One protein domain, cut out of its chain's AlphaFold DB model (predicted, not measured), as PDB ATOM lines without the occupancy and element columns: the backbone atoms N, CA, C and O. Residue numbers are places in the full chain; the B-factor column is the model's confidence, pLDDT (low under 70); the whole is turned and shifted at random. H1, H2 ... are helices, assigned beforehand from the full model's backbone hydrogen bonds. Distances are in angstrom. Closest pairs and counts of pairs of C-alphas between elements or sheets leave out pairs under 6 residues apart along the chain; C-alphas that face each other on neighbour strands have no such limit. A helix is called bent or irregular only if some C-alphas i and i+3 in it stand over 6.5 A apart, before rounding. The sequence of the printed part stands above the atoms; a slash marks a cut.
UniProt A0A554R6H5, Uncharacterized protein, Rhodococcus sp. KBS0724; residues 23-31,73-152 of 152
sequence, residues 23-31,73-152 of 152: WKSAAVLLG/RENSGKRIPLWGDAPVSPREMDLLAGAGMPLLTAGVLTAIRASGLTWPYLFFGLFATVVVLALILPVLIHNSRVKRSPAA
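AT A GLANCE: This is residues 23 to 31 and 73 to 152 of the 152 residues of an uncharacterized protein of Rhodococcus sp. KBS0724 (UniProt A0A554R6H5). The picture is a long helical hairpin opening as a narrow V in a flat layer: H2 and the longer, bent H3 meet near the turn at residues 115 to 119, and H3 runs on past the first residues of H2. The short H1 packs beside residues 95 to 99 of H2, on the side away from H3, while the loop of residues 73 to 94 fills part of the open end of the V, beside H3b, with no named element in it. The printed part has 89 residues with three named helices, in the order H1, H2, H3, and no named strand; its class is all helix. It is loose, with a radius of gyration of the C-alphas of 17.0 A, and spans 57 by 35 by 17 A.

HOW THE PARTS SIT: H1, residues 23 to 31, touches H2, residues 95 to 114, which takes part with residues 95 to 99 alone. Their closest C-alphas, those of Val 28 and Ala 99, are 6.5 A apart, and the two run the same way at a shallow tilt of 10 degrees. H3, residues 120 to 148, was assigned as one helix by its hydrogen bonds but is bent, with C-alphas 134 and 137 6.6 A apart; its arms are H3a, residues 120 to 134, and H3b, residues 137 to 148, at a shallow tilt of 27 degrees. H2 and H3a form a helical hairpin, running opposite ways at a shallow tilt of 19 degrees. They touch, H2 with residues 108 to 112 alone, and their closest C-alphas, those of Ile 112 and Pro 120, are 5.7 A apart. H3b touches no helix, and H1 and H3a are apart. Every O i to N i+4 pair is within hydrogen-bond range in H1, H3a and H3b; in H2 it is 15 of 16.

IN THESE COORDINATES: H1 begins at C-alpha 23, at (-2.453, 29.569, 27.103), and is 11.9 A long from first to last C-alpha. H2 measures 27.8 A and begins at C-alpha 95, at (9.226, 27.985, 27.115). It is neither bent nor irregular, but only just: C-alphas 98 and 101 are 6.4 A apart. H3a measures 20.8 A and H3b 16.8 A, ending at C-alpha 148, at (34.499, 9.007, 27.162).

THE WHOLE: The two C-alphas farthest apart, those of Gly 116 and Ala 152, are 57.3 A apart. Residues 32 to 72 are not printed, and C-alphas 31 and 73 are 27.7 A apart across this cut, which falls in the link from H1 to H2. The link from H2 to H3 is tight, with 5 residues. Mean pLDDT of the printed part is 86.1; residues 149 to 152, up to the chain's last residue, are under 70.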
ATOM      1  N   TRP A  23      -2.329  28.172  26.683       88.19
ATOM      2  CA  TRP A  23      -2.453  29.569  27.103       88.19
ATOM      3  C   TRP A  23      -1.143  30.142  27.666       88.19
ATOM      4  O   TRP A  23      -0.853  31.313  27.441       88.19
ATOM      5  N   LYS A  24      -0.316  29.329  28.345       88.88
ATOM      6  CA  LYS A  24       1.003  29.759  28.839       88.88
ATOM      7  C   LYS A  24       1.957  29.981  27.674       88.88
ATOM      8  O   LYS A  24       2.629  31.005  27.627       88.88
ATOM      9  N   SER A  25       1.972  29.054  26.717       88.19
ATOM     10  CA  SER A  25       2.777  29.179  25.499       88.19
ATOM     11  C   SER A  25       2.370  30.407  24.687       88.19
ATOM     12  O   SER A  25       3.232  31.185  24.293       88.19
ATOM     13  N   ALA A  26       1.064  30.632  24.510       89.50
ATOM     14  CA  ALA A  26       0.533  31.809  23.827       89.50
ATOM     15  C   ALA A  26       0.907  33.112  24.548       89.50
ATOM     16  O   ALA A  26       1.352  34.054  23.900       89.50
ATOM     17  N   ALA A  27       0.791  33.159  25.879       91.00
ATOM     18  CA  ALA A  27       1.171  34.329  26.667       91.00
ATOM     19  C   ALA A  27       2.670  34.645  26.550       91.00
ATOM     20  O   ALA A  27       3.039  35.803  26.367       91.00
ATOM     21  N   VAL A  28       3.533  33.623  26.609       91.25
ATOM     22  CA  VAL A  28       4.984  33.792  26.443       91.25
ATOM     23  C   VAL A  28       5.324  34.274  25.034       91.25
ATOM     24  O   VAL A  28       6.082  35.227  24.903       91.25
ATOM     25  N   LEU A  29       4.740  33.664  23.996       88.88
ATOM     26  CA  LEU A  29       4.924  34.076  22.601       88.88
ATOM     27  C   LEU A  29       4.479  35.522  22.369       88.88
ATOM     28  O   LEU A  29       5.229  36.310  21.805       88.88
ATOM     29  N   LEU A  30       3.282  35.893  22.829       92.56
ATOM     30  CA  LEU A  30       2.780  37.261  22.699       92.56
ATOM     31  C   LEU A  30       3.675  38.254  23.440       92.56
ATOM     32  O   LEU A  30       4.067  39.269  22.870       92.56
ATOM     33  N   GLY A  31       4.053  37.942  24.682       92.19
ATOM     34  CA  GLY A  31       4.939  38.790  25.472       92.19
ATOM     35  C   GLY A  31       6.291  39.004  24.791       92.19
ATOM     36  O   GLY A  31       6.737  40.143  24.653       92.19
ATOM     37  N   ARG A  73      20.792  17.662  30.909       89.56
ATOM     38  CA  ARG A  73      20.412  16.729  31.986       89.56
ATOM     39  C   ARG A  73      19.428  15.668  31.498       89.56
ATOM     40  O   ARG A  73      19.612  14.498  31.804       89.56
ATOM     41  N   GLU A  74      18.421  16.062  30.719       89.19
ATOM     42  CA  GLU A  74      17.423  15.144  30.142       89.19
ATOM     43  C   GLU A  74      18.048  14.153  29.142       89.19
ATOM     44  O   GLU A  74      17.570  13.031  28.994       89.19
ATOM     45  N   ASN A  75      19.153  14.535  28.493       90.25
ATOM     46  CA  ASN A  75      19.894  13.711  27.537       90.25
ATOM     47  C   ASN A  75      21.217  13.177  28.119       90.25
ATOM     48  O   ASN A  75      22.189  12.962  27.388       90.25
ATOM     49  N   SER A  76      21.288  12.951  29.434       87.75
ATOM     50  CA  SER A  76      22.469  12.342  30.054       87.75
ATOM     51  C   SER A  76      22.763  10.974  29.431       87.75
ATOM     52  O   SER A  76      21.882  10.121  29.357       87.75
ATOM     53  N   GLY A  77      23.997  10.767  28.964       85.62
ATOM     54  CA  GLY A  77      24.411   9.516  28.315       85.62
ATOM     55  C   GLY A  77      24.059   9.409  26.827       85.62
ATOM     56  O   GLY A  77      24.504   8.474  26.169       85.62
ATOM     57  N   LYS A  78      23.330  10.378  26.261       88.75
ATOM     58  CA  LYS A  78      23.055  10.460  24.822       88.75
ATOM     59  C   LYS A  78      23.731  11.687  24.224       88.75
ATOM     60  O   LYS A  78      23.837  12.736  24.860       88.75
ATOM     61  N   ARG A  79      24.209  11.551  22.988       87.75
ATOM     62  CA  ARG A  79      24.770  12.682  22.243       87.75
ATOM     63  C   ARG A  79      23.655  13.551  21.700       87.75
ATOM     64  O   ARG A  79      22.691  13.033  21.148       87.75
ATOM     65  N   ILE A  80      23.836  14.857  21.812       89.88
ATOM     66  CA  ILE A  80      22.905  15.841  21.266       89.88
ATOM     67  C   ILE A  80      23.516  16.383  19.972       89.88
ATOM     68  O   ILE A  80      24.675  16.821  20.000       89.88
ATOM     69  N   PRO A  81      22.805  16.330  18.834       87.50
ATOM     70  CA  PRO A  81      23.291  16.963  17.621       87.50
ATOM     71  C   PRO A  81      23.337  18.486  17.815       87.50
ATOM     72  O   PRO A  81      22.498  19.066  18.496       87.50
ATOM     73  N   LEU A  82      24.339  19.146  17.228       83.38
ATOM     74  CA  LEU A  82      24.421  20.617  17.236       83.38
ATOM     75  C   LEU A  82      23.282  21.261  16.439       83.38
ATOM     76  O   LEU A  82      22.896  22.391  16.723       83.38
ATOM     77  N   TRP A  83      22.769  20.533  15.449       78.50
ATOM     78  CA  TRP A  83      21.698  20.956  14.564       78.50
ATOM     79  C   TRP A  83      20.587  19.913  14.597       78.50
ATOM     80  O   TRP A  83      20.852  18.731  14.372       78.50
ATOM     81  N   GLY A  84      19.360  20.358  14.853       80.81
ATOM     82  CA  GLY A  84      18.186  19.495  14.956       80.81
ATOM     83  C   GLY A  84      17.790  19.179  16.395       80.81
ATOM     84  O   GLY A  84      18.322  19.748  17.352       80.81
ATOM     85  N   ASP A  85      16.821  18.281  16.529       82.31
ATOM     86  CA  ASP A  85      16.198  17.983  17.811       82.31
ATOM     87  C   ASP A  85      17.050  17.053  18.677       82.31
ATOM     88  O   ASP A  85      17.767  16.165  18.200       82.31
ATOM     89  N   ALA A  86      16.957  17.252  19.992       85.19
ATOM     90  CA  ALA A  86      17.581  16.354  20.950       85.19
ATOM     91  C   ALA A  86      16.917  14.961  20.892       85.19
ATOM     92  O   ALA A  86      15.697  14.878  20.749       85.19
ATOM     93  N   PRO A  87      17.675  13.861  21.075       85.06
ATOM     94  CA  PRO A  87      17.121  12.503  21.026       85.06
ATOM     95  C   PRO A  87      16.020  12.237  22.057       85.06
ATOM     96  O   PRO A  87      15.178  11.364  21.861       85.06
ATOM     97  N   VAL A  88      16.068  12.935  23.193       86.44
ATOM     98  CA  VAL A  88      15.046  12.900  24.234       86.44
ATOM     99  C   VAL A  88      14.533  14.320  24.441       86.44
ATOM    100  O   VAL A  88      15.246  15.183  24.956       86.44
ATOM    101  N   SER A  89      13.279  14.540  24.056       84.19
ATOM    102  CA  SER A  89      12.537  15.787  24.243       84.19
ATOM    103  C   SER A  89      11.184  15.483  24.909       84.19
ATOM    104  O   SER A  89      10.163  15.330  24.245       84.19
ATOM    105  N   PRO A  90      11.126  15.396  26.253       83.12
ATOM    106  CA  PRO A  90       9.878  15.108  26.977       83.12
ATOM    107  C   PRO A  90       8.824  16.222  26.863       83.12
ATOM    108  O   PRO A  90       7.716  16.102  27.385       83.12
ATOM    109  N   ARG A  91       9.206  17.352  26.264       83.62
ATOM    110  CA  ARG A  91       8.468  18.608  26.227       83.62
ATOM    111  C   ARG A  91       8.136  18.924  24.777       83.62
ATOM    112  O   ARG A  91       9.041  18.975  23.952       83.62
ATOM    113  N   GLU A  92       6.865  19.203  24.503       81.81
ATOM    114  CA  GLU A  92       6.424  19.667  23.178       81.81
ATOM    115  C   GLU A  92       6.975  21.063  22.853       81.81
ATOM    116  O   GLU A  92       7.311  21.355  21.711       81.81
ATOM    117  N   MET A  93       7.089  21.931  23.866       80.38
ATOM    118  CA  MET A  93       7.706  23.250  23.744       80.38
ATOM    119  C   MET A  93       8.563  23.572  24.960       80.38
ATOM    120  O   MET A  93       8.133  23.414  26.106       80.38
ATOM    121  N   ASP A  94       9.761  24.094  24.714       87.75
ATOM    122  CA  ASP A  94      10.592  24.663  25.766       87.75
ATOM    123  C   ASP A  94      10.339  26.170  25.882       87.75
ATOM    124  O   ASP A  94      10.877  26.965  25.114       87.75
ATOM    125  N   LEU A  95       9.520  26.571  26.859       89.75
ATOM    126  CA  LEU A  95       9.226  27.985  27.115       89.75
ATOM    127  C   LEU A  95      10.470  28.798  27.492       89.75
ATOM    128  O   LEU A  95      10.518  29.992  27.214       89.75
ATOM    129  N   LEU A  96      11.474  28.172  28.114       90.81
ATOM    130  CA  LEU A  96      12.712  28.855  28.481       90.81
ATOM    131  C   LEU A  96      13.522  29.201  27.231       90.81
ATOM    132  O   LEU A  96      14.002  30.324  27.108       90.81
ATOM    133  N   ALA A  97      13.611  28.273  26.274       87.94
ATOM    134  CA  ALA A  97      14.233  28.539  24.980       87.94
ATOM    135  C   ALA A  97      13.396  29.516  24.139       87.94
ATOM    136  O   ALA A  97      13.936  30.466  23.566       87.94
ATOM    137  N   GLY A  98      12.076  29.303  24.114       87.81
ATOM    138  CA  GLY A  98      11.109  30.097  23.360       87.81
ATOM    139  C   GLY A  98      11.016  31.550  23.822       87.81
ATOM    140  O   GLY A  98      10.769  32.428  23.003       87.81
ATOM    141  N   ALA A  99      11.267  31.830  25.103       92.75
ATOM    142  CA  ALA A  99      11.409  33.193  25.609       92.75
ATOM    143  C   ALA A  99      12.850  33.709  25.537       92.75
ATOM    144  O   ALA A  99      13.075  34.873  25.209       92.75
ATOM    145  N   GLY A 100      13.823  32.847  25.831       91.12
ATOM    146  CA  GLY A 100      15.224  33.217  25.990       91.12
ATOM    147  C   GLY A 100      15.836  33.837  24.738       91.12
ATOM    148  O   GLY A 100      16.372  34.940  24.818       91.12
ATOM    149  N   MET A 101      15.716  33.185  23.571       89.31
ATOM    150  CA  MET A 101      16.320  33.715  22.334       89.31
ATOM    151  C   MET A 101      15.684  35.022  21.861       89.31
ATOM    152  O   MET A 101      16.434  35.956  21.563       89.31
ATOM    153  N   PRO A 102      14.344  35.151  21.802       91.81
ATOM    154  CA  PRO A 102      13.731  36.419  21.432       91.81
ATOM    155  C   PRO A 102      14.113  37.560  22.373       91.81
ATOM    156  O   PRO A 102      14.441  38.637  21.887       91.81
ATOM    157  N   LEU A 103      14.140  37.333  23.693       94.00
ATOM    158  CA  LEU A 103      14.545  38.360  24.660       94.00
ATOM    159  C   LEU A 103      16.022  38.728  24.523       94.00
ATOM    160  O   LEU A 103      16.351  39.912  24.512       94.00
ATOM    161  N   LEU A 104      16.902  37.741  24.347       93.00
ATOM    162  CA  LEU A 104      18.320  37.986  24.093       93.00
ATOM    163  C   LEU A 104      18.503  38.869  22.851       93.00
ATOM    164  O   LEU A 104      19.204  39.880  22.889       93.00
ATOM    165  N   THR A 105      17.825  38.507  21.764       92.06
ATOM    166  CA  THR A 105      17.937  39.195  20.474       92.06
ATOM    167  C   THR A 105      17.335  40.598  20.547       92.06
ATOM    168  O   THR A 105      17.960  41.561  20.108       92.06
ATOM    169  N   ALA A 106      16.154  40.739  21.157       93.19
ATOM    170  CA  ALA A 106      15.493  42.023  21.370       93.19
ATOM    171  C   ALA A 106      16.335  42.955  22.252       93.19
ATOM    172  O   ALA A 106      16.459  44.140  21.949       93.19
ATOM    173  N   GLY A 107      16.943  42.428  23.318       93.19
ATOM    174  CA  GLY A 107      17.804  43.188  24.217       93.19
ATOM    175  C   GLY A 107      19.047  43.736  23.517       93.19
ATOM    176  O   GLY A 107      19.320  44.936  23.588       93.19
ATOM    177  N   VAL A 108      19.745  42.886  22.756       92.62
ATOM    178  CA  VAL A 108      20.909  43.291  21.948       92.62
ATOM    179  C   VAL A 108      20.518  44.317  20.889       92.62
ATOM    180  O   VAL A 108      21.163  45.359  20.779       92.62
ATOM    181  N   LEU A 109      19.433  44.074  20.151       92.00
ATOM    182  CA  LEU A 109      18.947  44.999  19.131       92.00
ATOM    183  C   LEU A 109      18.591  46.367  19.726       92.00
ATOM    184  O   LEU A 109      18.971  47.400  19.173       92.00
ATOM    185  N   THR A 110      17.915  46.374  20.877       92.00
ATOM    186  CA  THR A 110      17.575  47.600  21.608       92.00
ATOM    187  C   THR A 110      18.839  48.355  22.009       92.00
ATOM    188  O   THR A 110      18.931  49.552  21.756       92.00
ATOM    189  N   ALA A 111      19.842  47.672  22.571       90.50
ATOM    190  CA  ALA A 111      21.092  48.300  22.992       90.50
ATOM    191  C   ALA A 111      21.887  48.887  21.809       90.50
ATOM    192  O   ALA A 111      22.395  50.009  21.889       90.50
ATOM    193  N   ILE A 112      21.940  48.182  20.675       90.31
ATOM    194  CA  ILE A 112      22.605  48.661  19.453       90.31
ATOM    195  C   ILE A 112      21.920  49.917  18.911       90.31
ATOM    196  O   ILE A 112      22.583  50.918  18.640       90.31
ATOM    197  N   ARG A 113      20.592  49.888  18.768       89.00
ATOM    198  CA  ARG A 113      19.836  51.028  18.232       89.00
ATOM    199  C   ARG A 113      19.897  52.228  19.173       89.00
ATOM    200  O   ARG A 113      20.138  53.347  18.728       89.00
ATOM    201  N   ALA A 114      19.744  51.994  20.473       89.38
ATOM    202  CA  ALA A 114      19.766  53.046  21.480       89.38
ATOM    203  C   ALA A 114      21.141  53.710  21.642       89.38
ATOM    204  O   ALA A 114      21.207  54.891  21.988       89.38
ATOM    205  N   SER A 115      22.226  52.976  21.369       85.81
ATOM    206  CA  SER A 115      23.596  53.503  21.378       85.81
ATOM    207  C   SER A 115      23.956  54.286  20.112       85.81
ATOM    208  O   SER A 115      25.116  54.641  19.935       85.81
ATOM    209  N   GLY A 116      22.996  54.550  19.216       79.81
ATOM    210  CA  GLY A 116      23.231  55.336  18.004       79.81
ATOM    211  C   GLY A 116      24.208  54.678  17.030       79.81
ATOM    212  O   GLY A 116      24.868  55.385  16.278       79.81
ATOM    213  N   LEU A 117      24.334  53.340  17.064       72.38
ATOM    214  CA  LEU A 117      25.269  52.575  16.227       72.38
ATOM    215  C   LEU A 117      26.738  53.001  16.395       72.38
ATOM    216  O   LEU A 117      27.549  52.785  15.497       72.38
ATOM    217  N   THR A 118      27.117  53.562  17.545       77.25
ATOM    218  CA  THR A 118      28.518  53.937  17.790       77.25
ATOM    219  C   THR A 118      29.409  52.706  17.988       77.25
ATOM    220  O   THR A 118      30.570  52.713  17.593       77.25
ATOM    221  N   TRP A 119      28.860  51.620  18.552       76.88
ATOM    222  CA  TRP A 119      29.615  50.399  18.873       76.88
ATOM    223  C   TRP A 119      28.913  49.087  18.464       76.88
ATOM    224  O   TRP A 119      28.868  48.142  19.257       76.88
ATOM    225  N   PRO A 120      28.355  48.965  17.245       81.75
ATOM    226  CA  PRO A 120      27.557  47.807  16.846       81.75
ATOM    227  C   PRO A 120      28.375  46.517  16.904       81.75
ATOM    228  O   PRO A 120      27.890  45.498  17.387       81.75
ATOM    229  N   TYR A 121      29.642  46.571  16.490       84.88
ATOM    230  CA  TYR A 121      30.537  45.417  16.499       84.88
ATOM    231  C   TYR A 121      30.819  44.886  17.907       84.88
ATOM    232  O   TYR A 121      30.948  43.677  18.066       84.88
ATOM    233  N   LEU A 122      30.859  45.749  18.933       85.06
ATOM    234  CA  LEU A 122      31.018  45.293  20.317       85.06
ATOM    235  C   LEU A 122      29.797  44.497  20.773       85.06
ATOM    236  O   LEU A 122      29.948  43.419  21.341       85.06
ATOM    237  N   PHE A 123      28.590  44.987  20.489       83.25
ATOM    238  CA  PHE A 123      27.360  44.284  20.857       83.25
ATOM    239  C   PHE A 123      27.167  42.990  20.060       83.25
ATOM    240  O   PHE A 123      26.783  41.979  20.645       83.25
ATOM    241  N   PHE A 124      27.477  42.980  18.759       86.06
ATOM    242  CA  PHE A 124      27.455  41.752  17.958       86.06
ATOM    243  C   PHE A 124      28.516  40.751  18.410       86.06
ATOM    244  O   PHE A 124      28.216  39.565  18.530       86.06
ATOM    245  N   GLY A 125      29.730  41.222  18.702       86.44
ATOM    246  CA  GLY A 125      30.804  40.403  19.251       86.44
ATOM    247  C   GLY A 125      30.392  39.774  20.578       86.44
ATOM    248  O   GLY A 125      30.457  38.557  20.718       86.44
ATOM    249  N   LEU A 126      29.864  40.575  21.509       86.25
ATOM    250  CA  LEU A 126      29.370  40.098  22.800       86.25
ATOM    251  C   LEU A 126      28.233  39.087  22.635       86.25
ATOM    252  O   LEU A 126      28.253  38.038  23.274       86.25
ATOM    253  N   PHE A 127      27.265  39.367  21.760       87.81
ATOM    254  CA  PHE A 127      26.180  38.437  21.451       87.81
ATOM    255  C   PHE A 127      26.723  37.107  20.922       87.81
ATOM    256  O   PHE A 127      26.361  36.056  21.444       87.81
ATOM    257  N   ALA A 128      27.639  37.138  19.951       87.56
ATOM    258  CA  ALA A 128      28.265  35.936  19.412       87.56
ATOM    259  C   ALA A 128      29.034  35.161  20.493       87.56
ATOM    260  O   ALA A 128      28.879  33.948  20.603       87.56
ATOM    261  N   THR A 129      29.812  35.846  21.339       88.38
ATOM    262  CA  THR A 129      30.521  35.219  22.462       88.38
ATOM    263  C   THR A 129      29.552  34.544  23.428       88.38
ATOM    264  O   THR A 129      29.758  33.391  23.797       88.38
ATOM    265  N   VAL A 130      28.467  35.221  23.801       88.25
ATOM    266  CA  VAL A 130      27.439  34.680  24.695       88.25
ATOM    267  C   VAL A 130      26.758  33.460  24.081       88.25
ATOM    268  O   VAL A 130      26.627  32.440  24.749       88.25
ATOM    269  N   VAL A 131      26.379  33.526  22.804       86.06
ATOM    270  CA  VAL A 131      25.804  32.409  22.039       86.06
ATOM    271  C   VAL A 131      26.768  31.219  22.040       86.06
ATOM    272  O   VAL A 131      26.382  30.104  22.380       86.06
ATOM    273  N   VAL A 132      28.053  31.428  21.756       87.75
ATOM    274  CA  VAL A 132      29.044  30.342  21.765       87.75
ATOM    275  C   VAL A 132      29.196  29.733  23.165       87.75
ATOM    276  O   VAL A 132      29.161  28.510  23.308       87.75
ATOM    277  N   LEU A 133      29.331  30.564  24.202       88.44
ATOM    278  CA  LEU A 133      29.572  30.109  25.574       88.44
ATOM    279  C   LEU A 133      28.348  29.455  26.224       88.44
ATOM    280  O   LEU A 133      28.510  28.507  26.988       88.44
ATOM    281  N   ALA A 134      27.142  29.944  25.940       83.31
ATOM    282  CA  ALA A 134      25.910  29.447  26.549       83.31
ATOM    283  C   ALA A 134      25.283  28.279  25.772       83.31
ATOM    284  O   ALA A 134      24.549  27.488  26.363       83.31
ATOM    285  N   LEU A 135      25.562  28.159  24.469       81.81
ATOM    286  CA  LEU A 135      24.921  27.172  23.592       81.81
ATOM    287  C   LEU A 135      25.890  26.083  23.158       81.81
ATOM    288  O   LEU A 135      25.674  24.898  23.404       81.81
ATOM    289  N   ILE A 136      26.969  26.493  22.496       86.88
ATOM    290  CA  ILE A 136      27.833  25.579  21.752       86.88
ATOM    291  C   ILE A 136      28.763  24.859  22.721       86.88
ATOM    292  O   ILE A 136      28.849  23.631  22.721       86.88
ATOM    293  N   LEU A 137      29.434  25.617  23.588       90.62
ATOM    294  CA  LEU A 137      30.424  25.075  24.506       90.62
ATOM    295  C   LEU A 137      29.838  24.020  25.470       90.62
ATOM    296  O   LEU A 137      30.442  22.952  25.589       90.62
ATOM    297  N   PRO A 138      28.662  24.216  26.103       90.75
ATOM    298  CA  PRO A 138      28.083  23.215  26.999       90.75
ATOM    299  C   PRO A 138      27.721  21.915  26.273       90.75
ATOM    300  O   PRO A 138      27.985  20.831  26.796       90.75
ATOM    301  N   VAL A 139      27.184  22.008  25.052       90.00
ATOM    302  CA  VAL A 139      26.847  20.842  24.217       90.00
ATOM    303  C   VAL A 139      28.108  20.083  23.803       90.00
ATOM    304  O   VAL A 139      28.150  18.855  23.898       90.00
ATOM    305  N   LEU A 140      29.170  20.790  23.402       91.69
ATOM    306  CA  LEU A 140      30.457  20.175  23.069       91.69
ATOM    307  C   LEU A 140      31.071  19.457  24.275       91.69
ATOM    308  O   LEU A 140      31.494  18.304  24.157       91.69
ATOM    309  N   ILE A 141      31.076  20.106  25.444       92.31
ATOM    310  CA  ILE A 141      31.570  19.509  26.688       92.31
ATOM    311  C   ILE A 141      30.755  18.258  27.022       92.31
ATOM    312  O   ILE A 141      31.343  17.206  27.272       92.31
ATOM    313  N   HIS A 142      29.424  18.327  26.974       92.38
ATOM    314  CA  HIS A 142      28.545  17.181  27.216       92.38
ATOM    315  C   HIS A 142      28.833  16.017  26.267       92.38
ATOM    316  O   HIS A 142      29.120  14.909  26.716       92.38
ATOM    317  N   ASN A 143      28.863  16.270  24.958       92.12
ATOM    318  CA  ASN A 143      29.132  15.243  23.951       92.12
ATOM    319  C   ASN A 143      30.529  14.624  24.108       92.12
ATOM    320  O   ASN A 143      30.703  13.419  23.898       92.12
ATOM    321  N   SER A 144      31.522  15.422  24.513       90.44
ATOM    322  CA  SER A 144      32.867  14.922  24.810       90.44
ATOM    323  C   SER A 144      32.887  13.995  26.030       90.44
ATOM    324  O   SER A 144      33.595  12.989  26.011       90.44
ATOM    325  N   ARG A 145      32.072  14.282  27.057       90.25
ATOM    326  CA  ARG A 145      31.915  13.432  28.246       90.25
ATOM    327  C   ARG A 145      31.214  12.125  27.892       90.25
ATOM    328  O   ARG A 145      31.728  11.069  28.233       90.25
ATOM    329  N   VAL A 146      30.129  12.184  27.118       87.81
ATOM    330  CA  VAL A 146      29.407  10.989  26.647       87.81
ATOM    331  C   VAL A 146      30.310  10.078  25.806       87.81
ATOM    332  O   VAL A 146      30.251   8.867  25.956       87.81
ATOM    333  N   LYS A 147      31.199  10.627  24.961       82.00
ATOM    334  CA  LYS A 147      32.174   9.822  24.192       82.00
ATOM    335  C   LYS A 147      33.154   9.047  25.082       82.00
ATOM    336  O   LYS A 147      33.647   8.010  24.655       82.00
ATOM    337  N   ARG A 148      33.498   9.587  26.253       80.50
ATOM    338  CA  ARG A 148      34.499   9.007  27.162       80.50
ATOM    339  C   ARG A 148      33.920   7.945  28.092       80.50
ATOM    340  O   ARG A 148      34.698   7.183  28.649       80.50
ATOM    341  N   SER A 149      32.602   7.891  28.257       68.25
ATOM    342  CA  SER A 149      31.945   6.827  29.013       68.25
ATOM    343  C   SER A 149      31.857   5.569  28.137       68.25
ATOM    344  O   SER A 149      31.140   5.605  27.134       68.25
ATOM    345  N   PRO A 150      32.585   4.478  28.446       54.00
ATOM    346  CA  PRO A 150      32.390   3.211  27.749       54.00
ATOM    347  C   PRO A 150      30.940   2.754  27.938       54.00
ATOM    348  O   PRO A 150      30.362   2.965  29.005       54.00
ATOM    349  N   ALA A 151      30.347   2.177  26.889       56.72
ATOM    350  CA  ALA A 151      29.059   1.504  26.998       56.72
ATOM    351  C   ALA A 151      29.214   0.389  28.042       56.72
ATOM    352  O   ALA A 151      29.965  -0.558  27.810       56.72
ATOM    353  N   ALA A 152      28.610   0.595  29.212       46.66
ATOM    354  CA  ALA A 152      28.495  -0.408  30.261       46.66
ATOM    355  C   ALA A 152      27.364  -1.380  29.920       46.66
ATOM    356  O   ALA A 152      26.343  -0.901  29.367       46.66
TER     357      ALA A 152